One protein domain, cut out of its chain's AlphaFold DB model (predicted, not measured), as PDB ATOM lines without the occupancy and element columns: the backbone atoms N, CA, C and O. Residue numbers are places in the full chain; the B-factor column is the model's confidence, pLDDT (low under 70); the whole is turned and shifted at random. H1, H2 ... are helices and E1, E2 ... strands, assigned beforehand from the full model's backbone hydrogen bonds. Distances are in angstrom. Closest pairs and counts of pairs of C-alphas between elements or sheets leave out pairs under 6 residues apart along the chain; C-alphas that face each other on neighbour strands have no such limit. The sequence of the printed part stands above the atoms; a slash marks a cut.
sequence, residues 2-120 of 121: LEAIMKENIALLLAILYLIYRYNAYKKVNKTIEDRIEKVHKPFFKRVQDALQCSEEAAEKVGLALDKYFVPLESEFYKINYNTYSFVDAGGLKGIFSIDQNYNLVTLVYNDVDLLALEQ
ATOM      1  N   LEU A   2      28.942  -8.917  39.164       78.25
ATOM      2  CA  LEU A   2      28.068  -7.727  39.129       78.25
ATOM      3  C   LEU A   2      27.381  -7.498  37.765       78.25
ATOM      4  O   LEU A   2      26.197  -7.192  37.699       78.25
ATOM      5  N   GLU A   3      28.109  -7.712  36.668       82.88
ATOM      6  CA  GLU A   3      27.587  -7.548  35.303       82.88
ATOM      7  C   GLU A   3      26.492  -8.571  34.945       82.88
ATOM      8  O   GLU A   3      25.564  -8.255  34.206       82.88
ATOM      9  N   ALA A   4      26.573  -9.788  35.497       82.94
ATOM     10  CA  ALA A   4      25.561 -10.828  35.306       82.94
ATOM     11  C   ALA A   4      24.274 -10.489  36.075       82.94
ATOM     12  O   ALA A   4      23.197 -10.524  35.491       82.94
ATOM     13  N   ILE A   5      24.407 -10.036  37.327       84.38
ATOM     14  CA  ILE A   5      23.288  -9.552  38.153       84.38
ATOM     15  C   ILE A   5      22.591  -8.361  37.475       84.38
ATOM     16  O   ILE A   5      21.367  -8.280  37.436       84.38
ATOM     17  N   MET A   6      23.357  -7.436  36.889       90.06
ATOM     18  CA  MET A   6      22.797  -6.294  36.164       90.06
ATOM     19  C   MET A   6      22.048  -6.729  34.894       90.06
ATOM     20  O   MET A   6      20.965  -6.214  34.625       90.06
ATOM     21  N   LYS A   7      22.582  -7.702  34.140       89.81
ATOM     22  CA  LYS A   7      21.902  -8.286  32.970       89.81
ATOM     23  C   LYS A   7      20.604  -8.998  33.361       89.81
ATOM     24  O   LYS A   7      19.597  -8.795  32.689       89.81
ATOM     25  N   GLU A   8      20.597  -9.761  34.453       88.81
ATOM     26  CA  GLU A   8      19.391 -10.411  34.988       88.81
ATOM     27  C   GLU A   8      18.340  -9.394  35.437       88.81
ATOM     28  O   GLU A   8      17.172  -9.526  35.080       88.81
ATOM     29  N   ASN A   9      18.742  -8.332  36.138       92.75
ATOM     30  CA  ASN A   9      17.825  -7.272  36.559       92.75
ATOM     31  C   ASN A   9      17.217  -6.519  35.366       92.75
ATOM     32  O   ASN A   9      16.027  -6.204  35.376       92.75
ATOM     33  N   ILE A  10      18.007  -6.262  34.317       95.38
ATOM     34  CA  ILE A  10      17.512  -5.663  33.069       95.38
ATOM     35  C   ILE A  10      16.543  -6.621  32.366       95.38
ATOM     36  O   ILE A  10      15.472  -6.196  31.936       95.38
ATOM     37  N   ALA A  11      16.877  -7.910  32.276       94.75
ATOM     38  CA  ALA A  11      16.005  -8.915  31.675       94.75
ATOM     39  C   ALA A  11      14.673  -9.044  32.436       94.75
ATOM     40  O   ALA A  11      13.609  -9.080  31.817       94.75
ATOM     41  N   LEU A  12      14.719  -9.037  33.771       94.06
ATOM     42  CA  LEU A  12      13.539  -9.056  34.631       94.06
ATOM     43  C   LEU A  12      12.673  -7.807  34.425       94.06
ATOM     44  O   LEU A  12      11.458  -7.922  34.261       94.06
ATOM     45  N   LEU A  13      13.289  -6.623  34.368       96.00
ATOM     46  CA  LEU A  13      12.581  -5.372  34.099       96.00
ATOM     47  C   LEU A  13      11.877  -5.408  32.735       96.00
ATOM     48  O   LEU A  13      10.697  -5.070  32.641       96.00
ATOM     49  N   LEU A  14      12.567  -5.863  31.686       95.94
ATOM     50  CA  LEU A  14      11.994  -5.996  30.345       95.94
ATOM     51  C   LEU A  14      10.836  -7.003  30.310       95.94
ATOM     52  O   LEU A  14       9.817  -6.736  29.671       95.94
ATOM     53  N   ALA A  15      10.950  -8.123  31.026       95.50
ATOM     54  CA  ALA A  15       9.880  -9.111  31.129       95.50
ATOM     55  C   ALA A  15       8.625  -8.529  31.803       95.50
ATOM     56  O   ALA A  15       7.514  -8.720  31.304       95.50
ATOM     57  N   ILE A  16       8.789  -7.765  32.888       96.44
ATOM     58  CA  ILE A  16       7.678  -7.086  33.574       96.44
ATOM     59  C   ILE A  16       7.025  -6.051  32.650       96.44
ATOM     60  O   ILE A  16       5.802  -6.041  32.506       96.44
ATOM     61  N   LEU A  17       7.824  -5.222  31.969       95.69
ATOM     62  CA  LEU A  17       7.318  -4.235  31.009       95.69
ATOM     63  C   LEU A  17       6.522  -4.900  29.877       95.69
ATOM     64  O   LEU A  17       5.447  -4.424  29.508       95.69
ATOM     65  N   TYR A  18       7.002  -6.035  29.369       95.19
ATOM     66  CA  TYR A  18       6.308  -6.806  28.340       95.19
ATOM     67  C   TYR A  18       4.970  -7.387  28.828       95.19
ATOM     68  O   TYR A  18       3.976  -7.366  28.094       95.19
ATOM     69  N   LEU A  19       4.907  -7.878  30.069       95.00
ATOM     70  CA  LEU A  19       3.663  -8.366  30.671       95.00
ATOM     71  C   LEU A  19       2.635  -7.240  30.844       95.00
ATOM     72  O   LEU A  19       1.473  -7.422  30.476       95.00
ATOM     73  N   ILE A  20       3.062  -6.065  31.321       94.44
ATOM     74  CA  ILE A  20       2.203  -4.877  31.451       94.44
ATOM     75  C   ILE A  20       1.659  -4.454  30.083       94.44
ATOM     76  O   ILE A  20       0.462  -4.188  29.940       94.44
ATOM     77  N   TYR A  21       2.518  -4.427  29.061       94.94
ATOM     78  CA  TYR A  21       2.110  -4.115  27.695       94.94
ATOM     79  C   TYR A  21       1.027  -5.080  27.189       94.94
ATOM     80  O   TYR A  21      -0.026  -4.626  26.734       94.94
ATOM     81  N   ARG A  22       1.237  -6.399  27.323       92.12
ATOM     82  CA  ARG A  22       0.246  -7.407  26.907       92.12
ATOM     83  C   ARG A  22      -1.075  -7.264  27.652       92.12
ATOM     84  O   ARG A  22      -2.123  -7.284  27.015       92.12
ATOM     85  N   TYR A  23      -1.037  -7.080  28.971       93.00
ATOM     86  CA  TYR A  23      -2.244  -6.884  29.774       93.00
ATOM     87  C   TYR A  23      -3.075  -5.695  29.271       93.00
ATOM     88  O   TYR A  23      -4.279  -5.819  29.043       93.00
ATOM     89  N   ASN A  24      -2.424  -4.557  29.021       90.75
ATOM     90  CA  ASN A  24      -3.097  -3.367  28.507       90.75
ATOM     91  C   ASN A  24      -3.637  -3.564  27.084       90.75
ATOM     92  O   ASN A  24      -4.740  -3.104  26.780       90.75
ATOM     93  N   ALA A  25      -2.895  -4.268  26.225       90.06
ATOM     94  CA  ALA A  25      -3.345  -4.601  24.877       90.06
ATOM     95  C   ALA A  25      -4.606  -5.480  24.910       90.06
ATOM     96  O   ALA A  25      -5.605  -5.127  24.283       90.06
ATOM     97  N   TYR A  26      -4.610  -6.559  25.700       89.69
ATOM     98  CA  TYR A  26      -5.779  -7.430  25.847       89.69
ATOM     99  C   TYR A  26      -6.975  -6.701  26.448       89.69
ATOM    100  O   TYR A  26      -8.080  -6.824  25.933       89.69
ATOM    101  N   LYS A  27      -6.768  -5.863  27.470       92.56
ATOM    102  CA  LYS A  27      -7.840  -5.039  28.042       92.56
ATOM    103  C   LYS A  27      -8.498  -4.139  26.989       92.56
ATOM    104  O   LYS A  27      -9.719  -4.011  26.964       92.56
ATOM    105  N   LYS A  28      -7.700  -3.517  26.113       92.50
ATOM    106  CA  LYS A  28      -8.212  -2.672  25.024       92.50
ATOM    107  C   LYS A  28      -9.000  -3.486  23.993       92.50
ATOM    108  O   LYS A  28     -10.056  -3.036  23.549       92.50
ATOM    109  N   VAL A  29      -8.494  -4.660  23.620       90.94
ATOM    110  CA  VAL A  29      -9.161  -5.565  22.672       90.94
ATOM    111  C   VAL A  29     -10.478  -6.078  23.249       90.94
ATOM    112  O   VAL A  29     -11.501  -5.925  22.594       90.94
ATOM    113  N   ASN A  30     -10.489  -6.575  24.489       90.06
ATOM    114  CA  ASN A  30     -11.705  -7.050  25.157       90.06
ATOM    115  C   ASN A  30     -12.777  -5.966  25.203       90.06
ATOM    116  O   ASN A  30     -13.900  -6.210  24.778       90.06
ATOM    117  N   LYS A  31     -12.408  -4.743  25.599       93.56
ATOM    118  CA  LYS A  31     -13.344  -3.615  25.592       93.56
ATOM    119  C   LYS A  31     -13.912  -3.337  24.195       93.56
ATOM    120  O   LYS A  31     -15.087  -3.038  24.054       93.56
ATOM    121  N   THR A  32     -13.083  -3.446  23.156       92.50
ATOM    122  CA  THR A  32     -13.518  -3.235  21.765       92.50
ATOM    123  C   THR A  32     -14.492  -4.326  21.307       92.50
ATOM    124  O   THR A  32     -15.436  -4.035  20.575       92.50
ATOM    125  N   ILE A  33     -14.269  -5.573  21.729       89.44
ATOM    126  CA  ILE A  33     -15.160  -6.706  21.452       89.44
ATOM    127  C   ILE A  33     -16.493  -6.513  22.181       89.44
ATOM    128  O   ILE A  33     -17.537  -6.578  21.539       89.44
ATOM    129  N   GLU A  34     -16.459  -6.208  23.480       92.88
ATOM    130  CA  GLU A  34     -17.649  -5.901  24.287       92.88
ATOM    131  C   GLU A  34     -18.465  -4.762  23.662       92.88
ATOM    132  O   GLU A  34     -19.663  -4.913  23.431       92.88
ATOM    133  N   ASP A  35     -17.805  -3.657  23.293       93.94
ATOM    134  CA  ASP A  35     -18.447  -2.515  22.641       93.94
ATOM    135  C   ASP A  35     -19.111  -2.909  21.308       93.94
ATOM    136  O   ASP A  35     -20.184  -2.397  20.984       93.94
ATOM    137  N   ARG A  36     -18.502  -3.808  20.520       91.62
ATOM    138  CA  ARG A  36     -19.077  -4.295  19.252       91.62
ATOM    139  C   ARG A  36     -20.260  -5.233  19.460       91.62
ATOM    140  O   ARG A  36     -21.239  -5.121  18.725       91.62
ATOM    141  N   ILE A  37     -20.191  -6.134  20.438       89.62
ATOM    142  CA  ILE A  37     -21.312  -7.017  20.778       89.62
ATOM    143  C   ILE A  37     -22.522  -6.168  21.174       89.62
ATOM    144  O   ILE A  37     -23.608  -6.358  20.632       89.62
ATOM    145  N   GLU A  38     -22.312  -5.182  22.048       91.88
ATOM    146  CA  GLU A  38     -23.388  -4.331  22.552       91.88
ATOM    147  C   GLU A  38     -23.980  -3.423  21.470       91.88
ATOM    148  O   GLU A  38     -25.197  -3.279  21.380       91.88
ATOM    149  N   LYS A  39     -23.134  -2.797  20.643       93.69
ATOM    150  CA  LYS A  39     -23.580  -1.756  19.701       93.69
ATOM    151  C   LYS A  39     -23.951  -2.267  18.317       93.69
ATOM    152  O   LYS A  39     -24.610  -1.532  17.593       93.69
ATOM    153  N   VAL A  40     -23.505  -3.462  17.933       91.69
ATOM    154  CA  VAL A  40     -23.689  -3.982  16.569       91.69
ATOM    155  C   VAL A  40     -24.467  -5.295  16.583       91.69
ATOM    156  O   VAL A  40     -25.561  -5.361  16.026       91.69
ATOM    157  N   HIS A  41     -23.960  -6.328  17.262       91.69
ATOM    158  CA  HIS A  41     -24.583  -7.658  17.209       91.69
ATOM    159  C   HIS A  41     -25.915  -7.724  17.962       91.69
ATOM    160  O   HIS A  41     -26.879  -8.264  17.428       91.69
ATOM    161  N   LYS A  42     -26.019  -7.126  19.156       93.25
ATOM    162  CA  LYS A  42     -27.290  -7.083  19.897       93.25
ATOM    163  C   LYS A  42     -28.418  -6.401  19.104       93.25
ATOM    164  O   LYS A  42     -29.479  -7.008  18.975       93.25
ATOM    165  N   PRO A  43     -28.231  -5.197  18.524       96.12
ATOM    166  CA  PRO A  43     -29.241  -4.590  17.655       96.12
ATOM    167  C   PRO A  43     -29.603  -5.446  16.440       96.12
ATOM    168  O   PRO A  43     -30.774  -5.523  16.075       96.12
ATOM    169  N   PHE A  44     -28.620  -6.110  15.831       96.25
ATOM    170  CA  PHE A  44     -28.860  -7.022  14.717       96.25
ATOM    171  C   PHE A  44     -29.748  -8.205  15.128       96.25
ATOM    172  O   PHE A  44     -30.794  -8.424  14.515       96.25
ATOM    173  N   PHE A  45     -29.407  -8.911  16.209       96.19
ATOM    174  CA  PHE A  45     -30.231 -10.005  16.732       96.19
ATOM    175  C   PHE A  45     -31.612  -9.521  17.156       96.19
ATOM    176  O   PHE A  45     -32.593 -10.221  16.933       96.19
ATOM    177  N   LYS A  46     -31.717  -8.295  17.676       97.38
ATOM    178  CA  LYS A  46     -33.005  -7.691  18.007       97.38
ATOM    179  C   LYS A  46     -33.890  -7.506  16.772       97.38
ATOM    180  O   LYS A  46     -35.061  -7.867  16.814       97.38
ATOM    181  N   ARG A  47     -33.338  -7.033  15.648       97.19
ATOM    182  CA  ARG A  47     -34.081  -6.928  14.378       97.19
ATOM    183  C   ARG A  47     -34.527  -8.290  13.849       97.19
ATOM    184  O   ARG A  47     -35.668  -8.426  13.409       97.19
ATOM    185  N   VAL A  48     -33.657  -9.300  13.927       96.88
ATOM    186  CA  VAL A  48     -34.013 -10.687  13.584       96.88
ATOM    187  C   VAL A  48     -35.147 -11.174  14.489       96.88
ATOM    188  O   VAL A  48     -36.149 -11.682  13.991       96.88
ATOM    189  N   GLN A  49     -35.039 -10.960  15.802       97.44
ATOM    190  CA  GLN A  49     -36.055 -11.334  16.784       97.44
ATOM    191  C   GLN A  49     -37.410 -10.700  16.470       97.44
ATOM    192  O   GLN A  49     -38.427 -11.391  16.483       97.44
ATOM    193  N   ASP A  50     -37.426  -9.401  16.184       96.81
ATOM    194  CA  ASP A  50     -38.653  -8.651  15.930       96.81
ATOM    195  C   ASP A  50     -39.324  -9.113  14.623       96.81
ATOM    196  O   ASP A  50     -40.546  -9.281  14.577       96.81
ATOM    197  N   ALA A  51     -38.538  -9.409  13.581       95.81
ATOM    198  CA  ALA A  51     -39.052  -9.937  12.318       95.81
ATOM    199  C   ALA A  51     -39.578 -11.377  12.444       95.81
ATOM    200  O   ALA A  51     -40.621 -11.717  11.873       95.81
ATOM    201  N   LEU A  52     -38.873 -12.231  13.192       94.75
ATOM    202  CA  LEU A  52     -39.249 -13.630  13.396       94.75
ATOM    203  C   LEU A  52     -40.344 -13.803  14.455       94.75
ATOM    204  O   LEU A  52     -41.055 -14.807  14.412       94.75
ATOM    205  N   GLN A  53     -40.505 -12.830  15.357       94.94
ATOM    206  CA  GLN A  53     -41.366 -12.890  16.543       94.94
ATOM    207  C   GLN A  53     -41.059 -14.122  17.411       94.94
ATOM    208  O   GLN A  53     -41.952 -14.886  17.778       94.94
ATOM    209  N   CYS A  54     -39.774 -14.343  17.704       94.25
ATOM    210  CA  CYS A  54     -39.274 -15.509  18.437       94.25
ATOM    211  C   CYS A  54     -38.557 -15.133  19.750       94.25
ATOM    212  O   CYS A  54     -38.505 -13.966  20.154       94.25
ATOM    213  N   SER A  55     -38.026 -16.138  20.453       96.75
ATOM    214  CA  SER A  55     -37.170 -15.917  21.622       96.75
ATOM    215  C   SER A  55     -35.829 -15.295  21.224       96.75
ATOM    216  O   SER A  55     -35.396 -15.397  20.078       96.75
ATOM    217  N   GLU A  56     -35.156 -14.663  22.186       95.62
ATOM    218  CA  GLU A  56     -33.813 -14.104  21.992       95.62
ATOM    219  C   GLU A  56     -32.819 -15.186  21.551       95.62
ATOM    220  O   GLU A  56     -32.162 -15.026  20.532       95.62
ATOM    221  N   GLU A  57     -32.813 -16.345  22.216       95.69
ATOM    222  CA  GLU A  57     -31.955 -17.485  21.860       95.69
ATOM    223  C   GLU A  57     -32.179 -17.973  20.416       95.69
ATOM    224  O   GLU A  57     -31.228 -18.248  19.681       95.69
ATOM    225  N   ALA A  58     -33.437 -18.044  19.973       96.12
ATOM    226  CA  ALA A  58     -33.754 -18.422  18.599       96.12
ATOM    227  C   ALA A  58     -33.291 -17.354  17.596       96.12
ATOM    228  O   ALA A  58     -32.777 -17.688  16.527       96.12
ATOM    229  N   ALA A  59     -33.451 -16.075  17.939       96.56
ATOM    230  CA  ALA A  59     -32.998 -14.965  17.114       96.56
ATOM    231  C   ALA A  59     -31.470 -14.906  17.008       96.56
ATOM    232  O   ALA A  59     -30.958 -14.692  15.914       96.56
ATOM    233  N   GLU A  60     -30.744 -15.149  18.100       95.94
ATOM    234  CA  GLU A  60     -29.283 -15.258  18.095       95.94
ATOM    235  C   GLU A  60     -28.827 -16.419  17.216       95.94
ATOM    236  O   GLU A  60     -27.957 -16.238  16.368       95.94
ATOM    237  N   LYS A  61     -29.456 -17.595  17.341       96.38
ATOM    238  CA  LYS A  61     -29.139 -18.757  16.501       96.38
ATOM    239  C   LYS A  61     -29.291 -18.444  15.009       96.38
ATOM    240  O   LYS A  61     -28.383 -18.728  14.228       96.38
ATOM    241  N   VAL A  62     -30.422 -17.856  14.610       96.75
ATOM    242  CA  VAL A  62     -30.661 -17.478  13.205       96.75
ATOM    243  C   VAL A  62     -29.726 -16.351  12.779       96.75
ATOM    244  O   VAL A  62     -29.130 -16.426  11.711       96.75
ATOM    245  N   GLY A  63     -29.559 -15.327  13.613       96.50
ATOM    246  CA  GLY A  63     -28.686 -14.194  13.339       96.50
ATOM    247  C   GLY A  63     -27.238 -14.622  13.119       96.50
ATOM    248  O   GLY A  63     -26.632 -14.212  12.138       96.50
ATOM    249  N   LEU A  64     -26.698 -15.503  13.963       95.69
ATOM    250  CA  LEU A  64     -25.357 -16.071  13.793       95.69
ATOM    251  C   LEU A  64     -25.237 -16.883  12.501       95.69
ATOM    252  O   LEU A  64     -24.213 -16.809  11.822       95.69
ATOM    253  N   ALA A  65     -26.279 -17.635  12.132       95.12
ATOM    254  CA  ALA A  65     -26.301 -18.342  10.858       95.12
ATOM    255  C   ALA A  65     -26.271 -17.363   9.672       95.12
ATOM    256  O   ALA A  65     -25.531 -17.596   8.727       95.12
ATOM    257  N   LEU A  66     -27.017 -16.259   9.727       95.81
ATOM    258  CA  LEU A  66     -27.007 -15.221   8.690       95.81
ATOM    259  C   LEU A  66     -25.659 -14.476   8.620       95.81
ATOM    260  O   LEU A  66     -25.140 -14.260   7.527       95.81
ATOM    261  N   ASP A  67     -25.068 -14.137   9.768       93.38
ATOM    262  CA  ASP A  67     -23.756 -13.476   9.869       93.38
ATOM    263  C   ASP A  67     -22.634 -14.353   9.285       93.38
ATOM    264  O   ASP A  67     -21.763 -13.863   8.566       93.38
ATOM    265  N   LYS A  68     -22.709 -15.681   9.478       92.94
ATOM    266  CA  LYS A  68     -21.802 -16.653   8.840       92.94
ATOM    267  C   LYS A  68     -21.781 -16.517   7.310       92.94
ATOM    268  O   LYS A  68     -20.729 -16.683   6.699       92.94
ATOM    269  N   TYR A  69     -22.922 -16.200   6.702       92.31
ATOM    270  CA  TYR A  69     -23.058 -15.980   5.259       92.31
ATOM    271  C   TYR A  69     -22.915 -14.506   4.857       92.31
ATOM    272  O   TYR A  69     -23.326 -14.120   3.764       92.31
ATOM    273  N   PHE A  70     -22.316 -13.678   5.716       90.88
ATOM    274  CA  PHE A  70     -22.034 -12.265   5.460       90.88
ATOM    275  C   PHE A  70     -23.279 -11.417   5.165       90.88
ATOM    276  O   PHE A  70     -23.188 -10.399   4.474       90.88
ATOM    277  N   VAL A  71     -24.441 -11.799   5.708       93.81
ATOM    278  CA  VAL A  71     -25.614 -10.921   5.699       93.81
ATOM    279  C   VAL A  71     -25.270  -9.659   6.497       93.81
ATOM    280  O   VAL A  71     -24.901  -9.772   7.669       93.81
ATOM    281  N   PRO A  72     -25.363  -8.452   5.909       94.44
ATOM    282  CA  PRO A  72     -24.899  -7.242   6.575       94.44
ATOM    283  C   PRO A  72     -25.625  -6.988   7.895       94.44
ATOM    284  O   PRO A  72     -26.854  -7.031   7.961       94.44
ATOM    285  N   LEU A  73     -24.862  -6.653   8.937       94.06
ATOM    286  CA  LEU A  73     -25.404  -6.469  10.283       94.06
ATOM    287  C   LEU A  73     -26.423  -5.332  10.358       94.06
ATOM    288  O   LEU A  73     -27.299  -5.393  11.202       94.06
ATOM    289  N   GLU A  74     -26.381  -4.343   9.462       93.56
ATOM    290  CA  GLU A  74     -27.364  -3.247   9.387       93.56
ATOM    291  C   GLU A  74     -28.608  -3.563   8.543       93.56
ATOM    292  O   GLU A  74     -29.392  -2.666   8.249       93.56
ATOM    293  N   SER A  75     -28.808  -4.824   8.150       96.00
ATOM    294  CA  SER A  75     -29.973  -5.207   7.349       96.00
ATOM    295  C   SER A  75     -31.284  -5.037   8.119       96.00
ATOM    296  O   SER A  75     -31.376  -5.329   9.319       96.00
ATOM    297  N   GLU A  76     -32.317  -4.612   7.398       97.06
ATOM    298  CA  GLU A  76     -33.700  -4.624   7.861       97.06
ATOM    299  C   GLU A  76     -34.382  -5.920   7.438       97.06
ATOM    300  O   GLU A  76     -34.201  -6.381   6.313       97.06
ATOM    301  N   PHE A  77     -35.180  -6.499   8.336       97.81
ATOM    302  CA  PHE A  77     -35.792  -7.812   8.162       97.81
ATOM    303  C   PHE A  77     -37.311  -7.709   8.085       97.81
ATOM    304  O   PHE A  77     -37.941  -6.983   8.853       97.81
ATOM    305  N   TYR A  78     -37.908  -8.496   7.194       97.00
ATOM    306  CA  TYR A  78     -39.342  -8.499   6.943       97.00
ATOM    307  C   TYR A  78     -39.857  -9.925   6.798       97.00
ATOM    308  O   TYR A  78     -39.240 -10.777   6.157       97.00
ATOM    309  N   LYS A  79     -41.028 -10.185   7.370       96.31
ATOM    310  CA  LYS A  79     -41.707 -11.471   7.242       96.31
ATOM    311  C   LYS A  79     -42.486 -11.524   5.930       96.31
ATOM    312  O   LYS A  79     -43.316 -10.652   5.684       96.31
ATOM    313  N   ILE A  80     -42.248 -12.556   5.118       96.19
ATOM    314  CA  ILE A  80     -43.020 -12.810   3.892       96.19
ATOM    315  C   ILE A  80     -44.167 -13.776   4.194       96.19
ATOM    316  O   ILE A  80     -45.318 -13.504   3.867       96.19
ATOM    317  N   ASN A  81     -43.862 -14.917   4.819       93.25
ATOM    318  CA  ASN A  81     -44.849 -15.938   5.179       93.25
ATOM    319  C   ASN A  81     -44.463 -16.635   6.503       93.25
ATOM    320  O   ASN A  81     -43.759 -16.052   7.323       93.25
ATOM    321  N   TYR A  82     -44.975 -17.844   6.767       88.50
ATOM    322  CA  TYR A  82     -44.755 -18.535   8.045       88.50
ATOM    323  C   TYR A  82     -43.275 -18.810   8.347       88.50
ATOM    324  O   TYR A  82     -42.861 -18.637   9.489       88.50
ATOM    325  N   ASN A  83     -42.495 -19.208   7.343       95.00
ATOM    326  CA  ASN A  83     -41.109 -19.647   7.509       95.00
ATOM    327  C   ASN A  83     -40.115 -18.929   6.586       95.00
ATOM    328  O   ASN A  83     -38.929 -19.236   6.630       95.00
ATOM    329  N   THR A  84     -40.593 -18.013   5.743       97.31
ATOM    330  CA  THR A  84     -39.804 -17.279   4.752       97.31
ATOM    331  C   THR A  84     -39.807 -15.793   5.080       97.31
ATOM    332  O   THR A  84     -40.847 -15.193   5.378       97.31
ATOM    333  N   TYR A  85     -38.631 -15.198   4.971       97.94
ATOM    334  CA  TYR A  85     -38.326 -13.834   5.360       97.94
ATOM    335  C   TYR A  85     -37.476 -13.190   4.272       97.94
ATOM    336  O   TYR A  85     -36.736 -13.872   3.563       97.94
ATOM    337  N   SER A  86     -37.567 -11.875   4.141       97.44
ATOM    338  CA  SER A  86     -36.637 -11.088   3.338       97.44
ATOM    339  C   SER A  86     -35.834 -10.155   4.213       97.44
ATOM    340  O   SER A  86     -36.278  -9.759   5.290       97.44
ATOM    341  N   PHE A  87     -34.689  -9.736   3.702       97.69
ATOM    342  CA  PHE A  87     -33.952  -8.618   4.248       97.69
ATOM    343  C   PHE A  87     -33.493  -7.675   3.144       97.69
ATOM    344  O   PHE A  87     -33.372  -8.066   1.980       97.69
ATOM    345  N   VAL A  88     -33.269  -6.422   3.522       97.12
ATOM    346  CA  VAL A  88     -32.673  -5.400   2.665       97.12
ATOM    347  C   VAL A  88     -31.489  -4.814   3.412       97.12
ATOM    348  O   VAL A  88     -31.632  -4.409   4.566       97.12
ATOM    349  N   ASP A  89     -30.321  -4.813   2.780       93.56
ATOM    350  CA  ASP A  89     -29.127  -4.220   3.365       93.56
ATOM    351  C   ASP A  89     -29.087  -2.693   3.164       93.56
ATOM    352  O   ASP A  89     -29.891  -2.106   2.435       93.56
ATOM    353  N   ALA A  90     -28.112  -2.030   3.788       90.00
ATOM    354  CA  ALA A  90     -27.931  -0.582   3.656       90.00
ATOM    355  C   ALA A  90     -27.583  -0.125   2.220       90.00
ATOM    356  O   ALA A  90     -27.733   1.053   1.899       90.00
ATOM    357  N   GLY A  91     -27.113  -1.035   1.360       90.62
ATOM    358  CA  GLY A  91     -26.861  -0.799  -0.063       90.62
ATOM    359  C   GLY A  91     -28.097  -0.984  -0.950       90.62
ATOM    360  O   GLY A  91     -28.023  -0.729  -2.152       90.62
ATOM    361  N   GLY A  92     -29.232  -1.406  -0.384       92.44
ATOM    362  CA  GLY A  92     -30.465  -1.711  -1.109       92.44
ATOM    363  C   GLY A  92     -30.484  -3.100  -1.755       92.44
ATOM    364  O   GLY A  92     -31.445  -3.425  -2.462       92.44
ATOM    365  N   LEU A  93     -29.457  -3.921  -1.520       94.69
ATOM    366  CA  LEU A  93     -29.422  -5.311  -1.950       94.69
ATOM    367  C   LEU A  93     -30.412  -6.119  -1.123       94.69
ATOM    368  O   LEU A  93     -30.580  -5.915   0.080       94.69
ATOM    369  N   LYS A  94     -31.087  -7.049  -1.792       96.06
ATOM    370  CA  LYS A  94     -32.161  -7.834  -1.194       96.06
ATOM    371  C   LYS A  94     -31.728  -9.275  -1.038       96.06
ATOM    372  O   LYS A  94     -31.073  -9.837  -1.919       96.06
ATOM    373  N   GLY A  95     -32.153  -9.880   0.057       97.12
ATOM    374  CA  GLY A  95     -32.047 -11.310   0.257       97.12
ATOM    375  C   GLY A  95     -33.348 -11.908   0.758       97.12
ATOM    376  O   GLY A  95     -34.221 -11.217   1.284       97.12
ATOM    377  N   ILE A  96     -33.477 -13.211   0.556       97.62
ATOM    378  CA  ILE A  96     -34.596 -14.030   0.999       97.62
ATOM    379  C   ILE A  96     -34.011 -15.252   1.684       97.62
ATOM    380  O   ILE A  96     -33.096 -15.888   1.165       97.62
ATOM    381  N   PHE A  97     -34.555 -15.598   2.839       97.62
ATOM    382  CA  PHE A  97     -34.169 -16.800   3.553       97.62
ATOM    383  C   PHE A  97     -35.379 -17.499   4.146       97.62
ATOM    384  O   PHE A  97     -36.434 -16.895   4.355       97.62
ATOM    385  N   SER A  98     -35.221 -18.785   4.425       97.31
ATOM    386  CA  SER A  98     -36.223 -19.563   5.140       97.31
ATOM    387  C   SER A  98     -35.605 -20.372   6.267       97.31
ATOM    388  O   SER A  98     -34.418 -20.699   6.230       97.31
ATOM    389  N   ILE A  99     -36.417 -20.670   7.278       97.19
ATOM    390  CA  ILE A  99     -36.009 -21.421   8.466       97.19
ATOM    391  C   ILE A  99     -36.921 -22.627   8.708       97.19
ATOM    392  O   ILE A  99     -38.104 -22.605   8.365       97.19
ATOM    393  N   ASP A 100     -36.381 -23.687   9.304       95.94
ATOM    394  CA  ASP A 100     -37.173 -24.828   9.770       95.94
ATOM    395  C   ASP A 100     -37.770 -24.580  11.172       95.94
ATOM    396  O   ASP A 100     -37.563 -23.538  11.799       95.94
ATOM    397  N   GLN A 101     -38.514 -25.561  11.691       93.19
ATOM    398  CA  GLN A 101     -39.125 -25.499  13.029       93.19
ATOM    399  C   GLN A 101     -38.102 -25.428  14.175       93.19
ATOM    400  O   GLN A 101     -38.453 -25.054  15.291       93.19
ATOM    401  N   ASN A 102     -36.846 -25.779  13.904       95.38
ATOM    402  CA  ASN A 102     -35.744 -25.744  14.855       95.38
ATOM    403  C   ASN A 102     -34.887 -24.481  14.687       95.38
ATOM    404  O   ASN A 102     -33.798 -24.414  15.266       95.38
ATOM    405  N   TYR A 103     -35.341 -23.495  13.903       95.12
ATOM    406  CA  TYR A 103     -34.606 -22.267  13.588       95.12
ATOM    407  C   TYR A 103     -33.279 -22.511  12.851       95.12
ATOM    408  O   TYR A 103     -32.326 -21.746  12.999       95.12
ATOM    409  N   ASN A 104     -33.183 -23.587  12.069       95.06
ATOM    410  CA  ASN A 104     -32.068 -23.789  11.149       95.06
ATOM    411  C   ASN A 104     -32.374 -23.123   9.809       95.06
ATOM    412  O   ASN A 104     -33.502 -23.187   9.325       95.06
ATOM    413  N   LEU A 105     -31.355 -22.523   9.202       95.31
ATOM    414  CA  LEU A 105     -31.442 -21.909   7.883       95.31
ATOM    415  C   LEU A 105     -31.610 -22.999   6.808       95.31
ATOM    416  O   LEU A 105     -30.778 -23.899   6.710       95.31
ATOM    417  N   VAL A 106     -32.693 -22.928   6.034       95.25
ATOM    418  CA  VAL A 106     -33.049 -23.908   4.986       95.25
ATOM    419  C   VAL A 106     -32.713 -23.377   3.599       95.25
ATOM    420  O   VAL A 106     -32.233 -24.120   2.751       95.25
ATOM    421  N   THR A 107     -32.955 -22.086   3.371       95.25
ATOM    422  CA  THR A 107     -32.559 -21.380   2.148       95.25
ATOM    423  C   THR A 107     -31.972 -20.027   2.510       95.25
ATOM    424  O   THR A 107     -32.405 -19.411   3.485       95.25
ATOM    425  N   LEU A 108     -31.012 -19.554   1.717       96.62
ATOM    426  CA  LEU A 108     -30.512 -18.184   1.778       96.62
ATOM    427  C   LEU A 108     -30.063 -17.757   0.384       96.62
ATOM    428  O   LEU A 108     -29.020 -18.183  -0.104       96.62
ATOM    429  N   VAL A 109     -30.859 -16.894  -0.234       96.56
ATOM    430  CA  VAL A 109     -30.539 -16.247  -1.502       96.56
ATOM    431  C   VAL A 109     -30.248 -14.788  -1.217       96.56
ATOM    432  O   VAL A 109     -31.084 -14.095  -0.637       96.56
ATOM    433  N   TYR A 110     -29.084 -14.307  -1.628       95.69
ATOM    434  CA  TYR A 110     -28.698 -12.913  -1.480       95.69
ATOM    435  C   TYR A 110     -28.219 -12.366  -2.816       95.69
ATOM    436  O   TYR A 110     -27.283 -12.904  -3.401       95.69
ATOM    437  N   ASN A 111     -28.880 -11.313  -3.307       93.12
ATOM    438  CA  ASN A 111     -28.588 -10.720  -4.612       93.12
ATOM    439  C   ASN A 111     -28.515 -11.774  -5.739       93.12
ATOM    440  O   ASN A 111     -27.525 -11.865  -6.461       93.12
ATOM    441  N   ASP A 112     -29.554 -12.611  -5.823       91.38
ATOM    442  CA  ASP A 112     -29.707 -13.721  -6.780       91.38
ATOM    443  C   ASP A 112     -28.662 -14.850  -6.680       91.38
ATOM    444  O   ASP A 112     -28.621 -15.739  -7.531       91.38
ATOM    445  N   VAL A 113     -27.852 -14.871  -5.618       92.19
ATOM    446  CA  VAL A 113     -26.893 -15.947  -5.335       92.19
ATOM    447  C   VAL A 113     -27.401 -16.810  -4.186       92.19
ATOM    448  O   VAL A 113     -27.668 -16.300  -3.099       92.19
ATOM    449  N   ASP A 114     -27.503 -18.122  -4.404       94.12
ATOM    450  CA  ASP A 114     -27.760 -19.093  -3.335       94.12
ATOM    451  C   ASP A 114     -26.484 -19.303  -2.512       94.12
ATOM    452  O   ASP A 114     -25.538 -19.956  -2.957       94.12
ATOM    453  N   LEU A 115     -26.449 -18.719  -1.316       92.00
ATOM    454  CA  LEU A 115     -25.276 -18.746  -0.449       92.00
ATOM    455  C   LEU A 115     -25.102 -20.089   0.270       92.00
ATOM    456  O   LEU A 115     -23.977 -20.432   0.626       92.00
ATOM    457  N   LEU A 116     -26.176 -20.869   0.457       90.69
ATOM    458  CA  LEU A 116     -26.071 -22.195   1.076       90.69
ATOM    459  C   LEU A 116     -25.468 -23.211   0.108       90.69
ATOM    460  O   LEU A 116     -24.707 -24.085   0.523       90.69
ATOM    461  N   ALA A 117     -25.780 -23.087  -1.183       87.56
ATOM    462  CA  ALA A 117     -25.229 -23.953  -2.220       87.56
ATOM    463  C   ALA A 117     -23.709 -23.780  -2.406       87.56
ATOM    464  O   ALA A 117     -23.039 -24.698  -2.880       87.56
ATOM    465  N   LEU A 118     -23.144 -22.631  -2.016       81.88
ATOM    466  CA  LEU A 118     -21.703 -22.377  -2.108       81.88
ATOM    467  C   LEU A 118     -20.878 -23.190  -1.101       81.88
ATOM    468  O   LEU A 118     -19.732 -23.501  -1.398       81.88
ATOM    469  N   GLU A 119     -21.435 -23.554   0.061       72.81
ATOM    470  CA  GLU A 119     -20.732 -24.392   1.051       72.81
ATOM    471  C   GLU A 119     -20.737 -25.889   0.700       72.81
ATOM    472  O   GLU A 119     -20.014 -26.664   1.323       72.81
ATOM    473  N   GLN A 120     -21.561 -26.316  -0.259       63.03
ATOM    474  CA  GLN A 120     -21.745 -27.734  -0.601       63.03
ATOM    475  C   GLN A 120     -20.831 -28.224  -1.739       63.03
ATOM    476  O   GLN A 120     -20.897 -29.402  -2.093       63.03
TER     477      GLN A 120
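What this domain is: This is residues 2 to 120 of the 121 residues of an uncharacterized protein of Veillonella parvula (UniProt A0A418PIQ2). A small compact head sits at one end of a long helical arm. The head is a four-stranded antiparallel sheet with H2 and the last part of H1 over one face, two layers, while residues 2 to 39 of H1 stick out as the arm. The 119 printed residues hold three named helices and four named strands, in the order H1 H2 E1 E2 E3 E4 H3, of mixed class. The whole is extended, a rod spanning 81 by 30 by 30 A, with a radius of gyration of the C-alphas of 23.0 A.

Where its parts are: Look first for the sheet: E1 is residues 76 to 79, E2 84 to 88, E3 94 to 99, 17.1 A long, and E4 105 to 110. Find C-alpha 2 at (28.068, -7.727, 39.129); from there H1, residues 2 to 52, runs 72.3 A to C-alpha 52 at (-39.249, -13.630, 13.396), with a kink of 25 degrees near residue 42. H2 is residues 56 to 68, 18.0 A, and H3 is residues 117 to 120.

How they stand to each other: The sheet runs E1 E2 E3 E4, a meander, each strand the antiparallel neighbour of the one before. Look for N 78 and O 86 at 2.8 A between E1 and E2, N 85 and O 97 at 2.8 A between E2 and E3, and N 96 and O 109 at 2.8 A between E3 and E4. H1 is on the sheet; its closest C-alphas to E1 are those of Ala 51 and Tyr 78, 5.6 A. With residues 44 to 52 alone H1 touches H2, closest at the C-alphas of Gln 49 and Ala 59, 4.8 A. H2 is on the sheet too; H3 is not on it. Every O i to N i+4 pair is within hydrogen-bond range in H2, 45 of 47 in H1, and H3 is too short for one.

The domain as a whole: Without the arm, the body spans 29 by 28 by 22 A. The printed part has no cut, and no link is long. Of the printed residues, residue 120 is under 70 in pLDDT.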